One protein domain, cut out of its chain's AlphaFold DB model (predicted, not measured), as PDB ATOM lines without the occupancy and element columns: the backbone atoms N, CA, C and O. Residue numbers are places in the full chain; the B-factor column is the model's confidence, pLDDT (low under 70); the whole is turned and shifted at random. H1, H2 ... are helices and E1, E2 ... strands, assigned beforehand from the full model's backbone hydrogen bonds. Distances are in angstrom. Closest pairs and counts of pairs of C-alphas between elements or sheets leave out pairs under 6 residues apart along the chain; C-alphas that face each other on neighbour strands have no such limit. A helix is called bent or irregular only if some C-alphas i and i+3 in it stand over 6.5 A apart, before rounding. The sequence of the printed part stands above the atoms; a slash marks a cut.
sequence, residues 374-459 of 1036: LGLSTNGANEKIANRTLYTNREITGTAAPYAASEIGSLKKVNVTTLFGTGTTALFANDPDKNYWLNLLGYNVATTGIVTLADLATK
ATOM      1  N   LEU A 374     156.689 226.162  89.542       94.75
ATOM      2  CA  LEU A 374     156.969 226.965  90.738       94.75
ATOM      3  C   LEU A 374     157.711 226.163  91.822       94.75
ATOM      4  O   LEU A 374     157.874 224.942  91.729       94.75
ATOM      5  N   GLY A 375     158.209 226.874  92.834       92.81
ATOM      6  CA  GLY A 375     158.939 226.303  93.966       92.81
ATOM      7  C   GLY A 375     160.437 226.085  93.723       92.81
ATOM      8  O   GLY A 375     161.006 226.505  92.710       92.81
ATOM      9  N   LEU A 376     161.078 225.427  94.695       92.50
ATOM     10  CA  LEU A 376     162.509 225.128  94.695       92.50
ATOM     11  C   LEU A 376     162.776 223.659  94.362       92.50
ATOM     12  O   LEU A 376     162.074 222.764  94.830       92.50
ATOM     13  N   SER A 377     163.864 223.409  93.646       90.62
ATOM     14  CA  SER A 377     164.511 222.099  93.568       90.62
ATOM     15  C   SER A 377     165.987 222.215  93.950       90.62
ATOM     16  O   SER A 377     166.493 223.303  94.239       90.62
ATOM     17  N   THR A 378     166.666 221.075  94.041       89.69
ATOM     18  CA  THR A 378     168.102 221.006  94.307       89.69
ATOM     19  C   THR A 378     168.796 220.447  93.064       89.69
ATOM     20  O   THR A 378     168.358 219.424  92.536       89.69
ATOM     21  N   ASN A 379     169.850 221.108  92.581       86.62
ATOM     22  CA  ASN A 379     170.627 220.637  91.428       86.62
ATOM     23  C   ASN A 379     171.647 219.542  91.823       86.62
ATOM     24  O   ASN A 379     171.805 219.205  92.997       86.62
ATOM     25  N   GLY A 380     172.376 218.993  90.843       83.81
ATOM     26  CA  GLY A 380     173.393 217.954  91.079       83.81
ATOM     27  C   GLY A 380     174.591 218.394  91.940       83.81
ATOM     28  O   GLY A 380     175.302 217.539  92.457       83.81
ATOM     29  N   ALA A 381     174.788 219.703  92.129       87.25
ATOM     30  CA  ALA A 381     175.797 220.288  93.015       87.25
ATOM     31  C   ALA A 381     175.257 220.582  94.434       87.25
ATOM     32  O   ALA A 381     175.932 221.218  95.237       87.25
ATOM     33  N   ASN A 382     174.050 220.100  94.758       85.31
ATOM     34  CA  ASN A 382     173.346 220.329  96.022       85.31
ATOM     35  C   ASN A 382     172.956 221.799  96.289       85.31
ATOM     36  O   ASN A 382     172.725 222.198  97.432       85.31
ATOM     37  N   GLU A 383     172.832 222.611  95.238       85.06
ATOM     38  CA  GLU A 383     172.420 224.012  95.328       85.06
ATOM     39  C   GLU A 383     170.912 224.149  95.110       85.06
ATOM     40  O   GLU A 383     170.316 223.460  94.276       85.06
ATOM     41  N   LYS A 384     170.281 225.072  95.844       88.94
ATOM     42  CA  LYS A 384     168.868 225.408  95.636       88.94
ATOM     43  C   LYS A 384     168.704 226.199  94.345       88.94
ATOM     44  O   LYS A 384     169.405 227.182  94.137       88.94
ATOM     45  N   ILE A 385     167.736 225.800  93.524       90.19
ATOM     46  CA  ILE A 385     167.345 226.488  92.291       90.19
ATOM     47  C   ILE A 385     165.833 226.727  92.279       90.19
ATOM     48  O   ILE A 385     165.065 225.892  92.754       90.19
ATOM     49  N   ALA A 386     165.399 227.865  91.739       92.62
ATOM     50  CA  ALA A 386     163.987 228.062  91.417       92.62
ATOM     51  C   ALA A 386     163.632 227.232  90.178       92.62
ATOM     52  O   ALA A 386     164.398 227.197  89.215       92.62
ATOM     53  N   ASN A 387     162.466 226.593  90.200       93.62
ATOM     54  CA  ASN A 387     161.983 225.784  89.081       93.62
ATOM     55  C   ASN A 387     161.570 226.643  87.871       93.62
ATOM     56  O   ASN A 387     161.639 226.171  86.736       93.62
ATOM     57  N   ARG A 388     161.164 227.899  88.106       95.31
ATOM     58  CA  ARG A 388     160.758 228.849  87.065       95.31
ATOM     59  C   ARG A 388     161.974 229.584  86.518       95.31
ATOM     60  O   ARG A 388     162.767 230.128  87.284       95.31
ATOM     61  N   THR A 389     162.085 229.652  85.194       95.69
ATOM     62  CA  THR A 389     163.138 230.418  84.518       95.69
ATOM     63  C   THR A 389     162.605 231.778  84.079       95.69
ATOM     64  O   THR A 389     161.618 231.856  83.349       95.69
ATOM     65  N   LEU A 390     163.285 232.850  84.495       97.38
ATOM     66  CA  LEU A 390     162.973 234.222  84.102       97.38
ATOM     67  C   LEU A 390     164.180 234.893  83.449       97.38
ATOM     68  O   LEU A 390     165.310 234.753  83.926       97.38
ATOM     69  N   TYR A 391     163.923 235.668  82.400       98.06
ATOM     70  CA  TYR A 391     164.905 236.540  81.764       98.06
ATOM     71  C   TYR A 391     164.452 237.999  81.822       98.06
ATOM     72  O   TYR A 391     163.260 238.296  81.778       98.06
ATOM     73  N   THR A 392     165.408 238.918  81.885       98.00
ATOM     74  CA  THR A 392     165.181 240.365  81.809       98.00
ATOM     75  C   THR A 392     166.327 241.032  81.061       98.00
ATOM     76  O   THR A 392     167.427 240.495  81.021       98.00
ATOM     77  N   ASN A 393     166.097 242.202  80.478       96.69
ATOM     78  CA  ASN A 393     167.151 243.060  79.932       96.69
ATOM     79  C   ASN A 393     167.550 244.186  80.905       96.69
ATOM     80  O   ASN A 393     168.165 245.174  80.515       96.69
ATOM     81  N   ARG A 394     167.186 244.037  82.184       95.50
ATOM     82  CA  ARG A 394     167.665 244.861  83.292       95.50
ATOM     83  C   ARG A 394     169.034 244.385  83.762       95.50
ATOM     84  O   ARG A 394     169.288 243.185  83.868       95.50
ATOM     85  N   GLU A 395     169.881 245.330  84.130       93.56
ATOM     86  CA  GLU A 395     171.109 245.079  84.867       93.56
ATOM     87  C   GLU A 395     171.193 245.954  86.115       93.56
ATOM     88  O   GLU A 395     170.568 247.012  86.208       93.56
ATOM     89  N   ILE A 396     171.991 245.492  87.073       94.12
ATOM     90  CA  ILE A 396     172.379 246.258  88.251       94.12
ATOM     91  C   ILE A 396     173.858 246.596  88.097       94.12
ATOM     92  O   ILE A 396     174.680 245.702  87.895       94.12
ATOM     93  N   THR A 397     174.185 247.879  88.169       89.69
ATOM     94  CA  THR A 397     175.534 248.421  87.994       89.69
ATOM     95  C   THR A 397     176.066 248.997  89.305       89.69
ATOM     96  O   THR A 397     175.307 249.347  90.213       89.69
ATOM     97  N   GLY A 398     177.395 249.069  89.407       83.44
ATOM     98  CA  GLY A 398     178.121 249.496  90.605       83.44
ATOM     99  C   GLY A 398     178.967 248.371  91.206       83.44
ATOM    100  O   GLY A 398     178.596 247.200  91.170       83.44
ATOM    101  N   THR A 399     180.134 248.727  91.744       81.00
ATOM    102  CA  THR A 399     181.040 247.804  92.457       81.00
ATOM    103  C   THR A 399     180.895 247.894  93.978       81.00
ATOM    104  O   THR A 399     181.384 247.023  94.694       81.00
ATOM    105  N   ALA A 400     180.210 248.933  94.465       81.56
ATOM    106  CA  ALA A 400     179.813 249.160  95.848       81.56
ATOM    107  C   ALA A 400     178.530 250.010  95.866       81.56
ATOM    108  O   ALA A 400     178.183 250.632  94.862       81.56
ATOM    109  N   ALA A 401     177.832 250.047  97.004       81.25
ATOM    110  CA  ALA A 401     176.640 250.876  97.160       81.25
ATOM    111  C   ALA A 401     176.960 252.383  96.969       81.25
ATOM    112  O   ALA A 401     178.014 252.830  97.430       81.25
ATOM    113  N   PRO A 402     176.057 253.183  96.364       85.56
ATOM    114  CA  PRO A 402     174.725 252.805  95.890       85.56
ATOM    115  C   PRO A 402     174.762 252.084  94.534       85.56
ATOM    116  O   PRO A 402     175.404 252.536  93.590       85.56
ATOM    117  N   TYR A 403     174.027 250.976  94.439       89.06
ATOM    118  CA  TYR A 403     173.808 250.278  93.175       89.06
ATOM    119  C   TYR A 403     172.735 250.994  92.356       89.06
ATOM    120  O   TYR A 403     171.785 251.544  92.918       89.06
ATOM    121  N   ALA A 404     172.872 250.967  91.033       90.81
ATOM    122  CA  ALA A 404     171.913 251.564  90.113       90.81
ATOM    123  C   ALA A 404     171.344 250.504  89.177       90.81
ATOM    124  O   ALA A 404     172.062 249.610  88.733       90.81
ATOM    125  N   ALA A 405     170.062 250.619  88.854       93.75
ATOM    126  CA  ALA A 405     169.452 249.764  87.857       93.75
ATOM    127  C   ALA A 405     169.374 250.459  86.498       93.75
ATOM    128  O   ALA A 405     168.980 251.624  86.412       93.75
ATOM    129  N   SER A 406     169.722 249.730  85.446       92.38
ATOM    130  CA  SER A 406     169.725 250.213  84.067       92.38
ATOM    131  C   SER A 406     169.257 249.131  83.100       92.38
ATOM    132  O   SER A 406     169.072 247.967  83.455       92.38
ATOM    133  N   GLU A 407     169.028 249.539  81.859       93.44
ATOM    134  CA  GLU A 407     168.734 248.649  80.744       93.44
ATOM    135  C   GLU A 407     170.012 248.312  79.974       93.44
ATOM    136  O   GLU A 407     170.872 249.173  79.782       93.44
ATOM    137  N   ILE A 408     170.118 247.071  79.499       93.06
ATOM    138  CA  ILE A 408     171.240 246.581  78.696       93.06
ATOM    139  C   ILE A 408     170.738 245.857  77.439       93.06
ATOM    140  O   ILE A 408     169.689 245.219  77.435       93.06
ATOM    141  N   GLY A 409     171.527 245.889  76.361       93.19
ATOM    142  CA  GLY A 409     171.254 245.181  75.102       93.19
ATOM    143  C   GLY A 409     171.418 243.652  75.155       93.19
ATOM    144  O   GLY A 409     171.691 243.046  74.127       93.19
ATOM    145  N   SER A 410     171.293 243.014  76.323       94.06
ATOM    146  CA  SER A 410     171.432 241.557  76.493       94.06
ATOM    147  C   SER A 410     170.427 241.013  77.507       94.06
ATOM    148  O   SER A 410     169.943 241.763  78.353       94.06
ATOM    149  N   LEU A 411     170.127 239.711  77.452       95.94
ATOM    150  CA  LEU A 411     169.317 239.065  78.487       95.94
ATOM    151  C   LEU A 411     170.175 238.649  79.683       95.94
ATOM    152  O   LEU A 411     171.265 238.095  79.546       95.94
ATOM    153  N   LYS A 412     169.632 238.871  80.875       95.12
ATOM    154  CA  LYS A 412     170.117 238.371  82.157       95.12
ATOM    155  C   LYS A 412     169.092 237.399  82.724       95.12
ATOM    156  O   LYS A 412     167.892 237.670  82.708       95.12
ATOM    157  N   LYS A 413     169.568 236.267  83.243       94.75
ATOM    158  CA  LYS A 413     168.724 235.280  83.922       94.75
ATOM    159  C   LYS A 413     168.486 235.708  85.370       94.75
ATOM    160  O   LYS A 413     169.438 235.940  86.117       94.75
ATOM    161  N   VAL A 414     167.224 235.771  85.778       94.88
ATOM    162  CA  VAL A 414     166.817 236.035  87.163       94.88
ATOM    163  C   VAL A 414     166.541 234.698  87.839       94.88
ATOM    164  O   VAL A 414     165.680 233.933  87.405       94.88
ATOM    165  N   ASN A 415     167.307 234.381  88.878       90.88
ATOM    166  CA  ASN A 415     167.178 233.140  89.631       90.88
ATOM    167  C   ASN A 415     167.651 233.345  91.078       90.88
ATOM    168  O   ASN A 415     168.127 234.412  91.459       90.88
ATOM    169  N   VAL A 416     167.521 232.311  91.906       91.44
ATOM    170  CA  VAL A 416     167.929 232.385  93.318       91.44
ATOM    171  C   VAL A 416     169.424 232.669  93.495       91.44
ATOM    172  O   VAL A 416     169.786 233.427  94.389       91.44
ATOM    173  N   THR A 417     170.291 232.153  92.622       88.81
ATOM    174  CA  THR A 417     171.731 232.439  92.668       88.81
ATOM    175  C   THR A 417     172.003 233.919  92.422       88.81
ATOM    176  O   THR A 417     172.799 234.519  93.139       88.81
ATOM    177  N   THR A 418     171.305 234.544  91.469       92.06
ATOM    178  CA  THR A 418     171.497 235.970  91.174       92.06
ATOM    179  C   THR A 418     170.856 236.892  92.214       92.06
ATOM    180  O   THR A 418     171.357 237.995  92.420       92.06
ATOM    181  N   LEU A 419     169.798 236.446  92.903       94.31
ATOM    182  CA  LEU A 419     169.056 237.226  93.907       94.31
ATOM    183  C   LEU A 419     169.584 237.086  95.346       94.31
ATOM    184  O   LEU A 419     169.291 237.942  96.185       94.31
ATOM    185  N   PHE A 420     170.307 236.013  95.673       93.31
ATOM    186  CA  PHE A 420     170.791 235.736  97.038       93.31
ATOM    187  C   PHE A 420     172.291 235.430  97.129       93.31
ATOM    188  O   PHE A 420     172.807 235.330  98.240       93.31
ATOM    189  N   GLY A 421     172.979 235.254  95.997       89.00
ATOM    190  CA  GLY A 421     174.417 235.000  95.969       89.00
ATOM    191  C   GLY A 421     175.263 236.231  96.311       89.00
ATOM    192  O   GLY A 421     174.761 237.291  96.679       89.00
ATOM    193  N   THR A 422     176.578 236.088  96.153       86.56
ATOM    194  CA  THR A 422     177.571 237.145  96.401       86.56
ATOM    195  C   THR A 422     178.470 237.360  95.187       86.56
ATOM    196  O   THR A 422     178.685 236.439  94.402       86.56
ATOM    197  N   GLY A 423     179.074 238.544  95.075       83.44
ATOM    198  CA  GLY A 423     180.029 238.868  94.011       83.44
ATOM    199  C   GLY A 423     179.376 239.414  92.738       83.44
ATOM    200  O   GLY A 423     178.196 239.764  92.713       83.44
ATOM    201  N   THR A 424     180.161 239.507  91.665       80.12
ATOM    202  CA  THR A 424     179.780 240.195  90.416       80.12
ATOM    203  C   THR A 424     178.729 239.458  89.585       80.12
ATOM    204  O   THR A 424     178.120 240.051  88.700       80.12
ATOM    205  N   THR A 425     178.477 238.180  89.867       77.88
ATOM    206  CA  THR A 425     177.448 237.367  89.200       77.88
ATOM    207  C   THR A 425     176.084 237.430  89.899       77.88
ATOM    208  O   THR A 425     175.091 236.992  89.321       77.88
ATOM    209  N   ALA A 426     176.008 238.005  91.106       88.88
ATOM    210  CA  ALA A 426     174.799 238.081  91.931       88.88
ATOM    211  C   ALA A 426     174.352 239.526  92.217       88.88
ATOM    212  O   ALA A 426     173.859 239.849  93.295       88.88
ATOM    213  N   LEU A 427     174.518 240.422  91.239       90.25
ATOM    214  CA  LEU A 427     174.211 241.846  91.415       90.25
ATOM    215  C   LEU A 427     172.715 242.125  91.649       90.25
ATOM    216  O   LEU A 427     172.390 243.119  92.295       90.25
ATOM    217  N   PHE A 428     171.811 241.232  91.224       94.31
ATOM    218  CA  PHE A 428     170.374 241.338  91.521       94.31
ATOM    219  C   PHE A 428     170.047 241.217  93.015       94.31
ATOM    220  O   PHE A 428     168.978 241.658  93.432       94.31
ATOM    221  N   ALA A 429     170.956 240.691  93.844       93.44
ATOM    222  CA  ALA A 429     170.810 240.743  95.297       93.44
ATOM    223  C   ALA A 429     170.706 242.184  95.828       93.44
ATOM    224  O   ALA A 429     170.135 242.393  96.898       93.44
ATOM    225  N   ASN A 430     171.211 243.157  95.061       92.38
ATOM    226  CA  ASN A 430     171.179 244.582  95.374       92.38
ATOM    227  C   ASN A 430     170.095 245.362  94.607       92.38
ATOM    228  O   ASN A 430     170.068 246.590  94.689       92.38
ATOM    229  N   ASP A 431     169.230 244.692  93.837       93.50
ATOM    230  CA  ASP A 431     168.133 245.367  93.137       93.50
ATOM    231  C   ASP A 431     167.131 245.913  94.172       93.50
ATOM    232  O   ASP A 431     166.623 245.127  94.982       93.50
ATOM    233  N   PRO A 432     166.796 247.219  94.166       89.88
ATOM    234  CA  PRO A 432     165.753 247.758  95.044       89.88
ATOM    235  C   PRO A 432     164.396 247.068  94.841       89.88
ATOM    236  O   PRO A 432     163.580 247.034  95.759       89.88
ATOM    237  N   ASP A 433     164.175 246.473  93.666       94.31
ATOM    238  CA  ASP A 433     162.946 245.774  93.304       94.31
ATOM    239  C   ASP A 433     163.050 244.241  93.443       94.31
ATOM    240  O   ASP A 433     162.208 243.502  92.927       94.31
ATOM    241  N   LYS A 434     164.048 243.735  94.186       95.38
ATOM    242  CA  LYS A 434     164.293 242.296  94.410       95.38
ATOM    243  C   LYS A 434     163.032 241.494  94.766       95.38
ATOM    244  O   LYS A 434     162.834 240.403  94.233       95.38
ATOM    245  N   ASN A 435     162.170 242.003  95.647       96.25
ATOM    246  CA  ASN A 435     160.983 241.259  96.089       96.25
ATOM    247  C   ASN A 435     159.933 241.091  94.978       96.25
ATOM    248  O   ASN A 435     159.179 240.116  94.989       96.25
ATOM    249  N   TYR A 436     159.907 241.965  93.972       97.31
ATOM    250  CA  TYR A 436     159.039 241.785  92.808       97.31
ATOM    251  C   TYR A 436     159.521 240.631  91.917       97.31
ATOM    252  O   TYR A 436     158.703 239.857  91.421       97.31
ATOM    253  N   TRP A 437     160.842 240.431  91.794       97.25
ATOM    254  CA  TRP A 437     161.400 239.244  91.134       97.25
ATOM    255  C   TRP A 437     161.005 237.948  91.842       97.25
ATOM    256  O   TRP A 437     160.679 236.963  91.183       97.25
ATOM    257  N   LEU A 438     160.986 237.945  93.178       96.88
ATOM    258  CA  LEU A 438     160.544 236.783  93.958       96.88
ATOM    259  C   LEU A 438     159.069 236.448  93.703       96.88
ATOM    260  O   LEU A 438     158.744 235.274  93.521       96.88
ATOM    261  N   ASN A 439     158.204 237.459  93.602       96.56
ATOM    262  CA  ASN A 439     156.802 237.256  93.239       96.56
ATOM    263  C   ASN A 439     156.657 236.686  91.817       96.56
ATOM    264  O   ASN A 439     155.910 235.727  91.619       96.56
ATOM    265  N   LEU A 440     157.439 237.168  90.842       96.88
ATOM    266  CA  LEU A 440     157.474 236.569  89.501       96.88
ATOM    267  C   LEU A 440     157.994 235.126  89.500       96.88
ATOM    268  O   LEU A 440     157.516 234.308  88.718       96.88
ATOM    269  N   LEU A 441     158.937 234.775  90.374       96.62
ATOM    270  CA  LEU A 441     159.393 233.388  90.543       96.62
ATOM    271  C   LEU A 441     158.357 232.491  91.247       96.62
ATOM    272  O   LEU A 441     158.559 231.278  91.311       96.62
ATOM    273  N   GLY A 442     157.247 233.060  91.728       95.62
ATOM    274  CA  GLY A 442     156.135 232.343  92.348       95.62
ATOM    275  C   GLY A 442     156.152 232.326  93.875       95.62
ATOM    276  O   GLY A 442     155.443 231.511  94.458       95.62
ATOM    277  N   TYR A 443     156.929 233.187  94.536       95.25
ATOM    278  CA  TYR A 443     156.939 233.310  95.999       95.25
ATOM    279  C   TYR A 443     156.133 234.537  96.424       95.25
ATOM    280  O   TYR A 443     156.559 235.664  96.177       95.25
ATOM    281  N   ASN A 444     154.990 234.334  97.084       94.50
ATOM    282  CA  ASN A 444     154.160 235.437  97.563       94.50
ATOM    283  C   ASN A 444     154.856 236.148  98.735       94.50
ATOM    284  O   ASN A 444     154.876 235.648  99.866       94.50
ATOM    285  N   VAL A 445     155.471 237.298  98.453       94.75
ATOM    286  CA  VAL A 445     156.224 238.091  99.432       94.75
ATOM    287  C   VAL A 445     155.817 239.557  99.381       94.75
ATOM    288  O   VAL A 445     155.509 240.097  98.319       94.75
ATOM    289  N   ALA A 446     155.858 240.218 100.540       92.25
ATOM    290  CA  ALA A 446     155.613 241.650 100.639       92.25
ATOM    291  C   ALA A 446     156.667 242.461  99.862       92.25
ATOM    292  O   ALA A 446     157.818 242.044  99.705       92.25
ATOM    293  N   THR A 447     156.277 243.647  99.399       91.50
ATOM    294  CA  THR A 447     157.152 244.553  98.637       91.50
ATOM    295  C   THR A 447     158.311 245.087  99.473       91.50
ATOM    296  O   THR A 447     159.379 245.366  98.934       91.50
ATOM    297  N   THR A 448     158.115 245.191 100.787       85.88
ATOM    298  CA  THR A 448     159.099 245.656 101.761       85.88
ATOM    299  C   THR A 448     159.455 244.536 102.740       85.88
ATOM    300  O   THR A 448     158.654 243.645 103.022       85.88
ATOM    301  N   GLY A 449     160.684 244.575 103.256       84.00
ATOM    302  CA  GLY A 449     161.205 243.582 104.193       84.00
ATOM    303  C   GLY A 449     162.298 242.699 103.596       84.00
ATOM    304  O   GLY A 449     162.389 242.496 102.383       84.00
ATOM    305  N   ILE A 450     163.153 242.189 104.479       88.81
ATOM    306  CA  ILE A 450     164.275 241.325 104.115       88.81
ATOM    307  C   ILE A 450     163.751 239.895 103.991       88.81
ATOM    308  O   ILE A 450     163.259 239.326 104.961       88.81
ATOM    309  N   VAL A 451     163.869 239.320 102.795       93.62
ATOM    310  CA  VAL A 451     163.611 237.899 102.538       93.62
ATOM    311  C   VAL A 451     164.956 237.196 102.392       93.62
ATOM    312  O   VAL A 451     165.809 237.648 101.622       93.62
ATOM    313  N   THR A 452     165.154 236.099 103.118       93.31
ATOM    314  CA  THR A 452     166.319 235.214 102.990       93.31
ATOM    315  C   THR A 452     166.001 234.019 102.088       93.31
ATOM    316  O   THR A 452     164.839 233.716 101.814       93.31
ATOM    317  N   LEU A 453     167.029 233.303 101.622       92.00
ATOM    318  CA  LEU A 453     166.831 232.102 100.803       92.00
ATOM    319  C   LEU A 453     166.064 231.001 101.562       92.00
ATOM    320  O   LEU A 453     165.257 230.292 100.964       92.00
ATOM    321  N   ALA A 454     166.297 230.873 102.872       91.12
ATOM    322  CA  ALA A 454     165.625 229.882 103.711       91.12
ATOM    323  C   ALA A 454     164.121 230.168 103.851       91.12
ATOM    324  O   ALA A 454     163.322 229.232 103.885       91.12
ATOM    325  N   ASP A 455     163.730 231.447 103.855       92.00
ATOM    326  CA  ASP A 455     162.327 231.848 103.980       92.00
ATOM    327  C   ASP A 455     161.478 231.373 102.799       92.00
ATOM    328  O   ASP A 455     160.293 231.107 102.974       92.00
ATOM    329  N   LEU A 456     162.060 231.235 101.600       92.25
ATOM    330  CA  LEU A 456     161.311 230.881 100.388       92.25
ATOM    331  C   LEU A 456     160.575 229.542 100.502       92.25
ATOM    332  O   LEU A 456     159.510 229.389  99.913       92.25
ATOM    333  N   ALA A 457     161.109 228.593 101.276       87.94
ATOM    334  CA  ALA A 457     160.490 227.282 101.469       87.94
ATOM    335  C   ALA A 457     159.167 227.339 102.255       87.94
ATOM    336  O   ALA A 457     158.381 226.399 102.181       87.94
ATOM    337  N   THR A 458     158.923 228.418 103.006       89.44
ATOM    338  CA  THR A 458     157.707 228.603 103.815       89.44
ATOM    339  C   THR A 458     156.749 229.635 103.223       89.44
ATOM    340  O   THR A 458     155.641 229.803 103.736       89.44
ATOM    341  N   LYS A 459     157.142 230.337 102.149       90.81
ATOM    342  CA  LYS A 459     156.271 231.321 101.500       90.81
ATOM    343  C   LYS A 459     155.165 230.631 100.699       90.81
ATOM    344  O   LYS A 459     155.445 229.651 100.010       90.81
TER     345      LYS A 459
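What this domain is: This is residues 374 to 459 of the 1036 residues of the protein "Pilus assembly protein PilY" of Acinetobacter lwoffii (UniProt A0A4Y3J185). What shape does the model have? Two short helices, H1 and H2, sit in the middle; a bent hairpin of E3 and E4 lies on one side with E3 packed on H2, and a smaller hairpin, E1 and E2, sits near H1. H3 lies beyond the middle, and an unnamed loop, residues 441 to 453, leads to H4, near E1. How is it made up? The printed part has 86 residues, with strands E1 to E4 followed by helices H1 to H4, two antiparallel two-stranded sheets, class mixed. It is compact, with a radius of gyration of the C-alphas of 12.7 A and spans of 31 by 30 by 20 A.

How they stand to each other: How do the long strands pair? E3, residues 390 to 397, and E4, residues 404 to 414, form an antiparallel hairpin; N 392 and O 412 are 2.9 A apart. E3 bends by 71 degrees at residue 393 and E4 by 120 degrees at residue 410. What is near them? H2, residues 427 to 430, has its closest C-alpha to E3 at Leu 427, 5.7 A from that of Ile 396. H1, residues 416 to 420, touches H2, the closest C-alphas being those of Leu 419 and Ala 429, 4.2 A apart. H3, residues 434 to 440, is close to H1 but not clearly touching, the closest C-alphas being those of Leu 419 and Lys 434, 7.0 A apart. What lies farther out? E1, residues 376 to 378, and E2, residues 384 to 386, form an antiparallel hairpin, with N 377 and O 385 2.9 A apart. The closest C-alphas of E1 and H4, residues 454 to 458, are those of Leu 376 and Ala 457, 7.4 A apart. How are the helix backbones? In H1 and H3 every O i to N i+4 pair is within hydrogen-bond range; H4 has 0 of 1, with 2 of 2 O i to N i+3 pairs, and H2 is too short for an i+4 pair.

Where its parts are: Which elements are longest? From first to last C-alpha, E3 measures 19.4 A, E4 16.6 A and H3 10.2 A. Where are the anchors? C-alpha 376 opens E1 at (162.509, 225.128, 94.695), and C-alpha 458 ends H4 at (157.707, 228.603, 103.815).

The domain as a whole: How large is it? The two C-alphas farthest apart, those of Gly 409 and Thr 458, are 35.8 A apart. Is it continuous and confident? The printed part has no cut, the link from H3 to H4 is long, and no printed residue is under 70 in pLDDT.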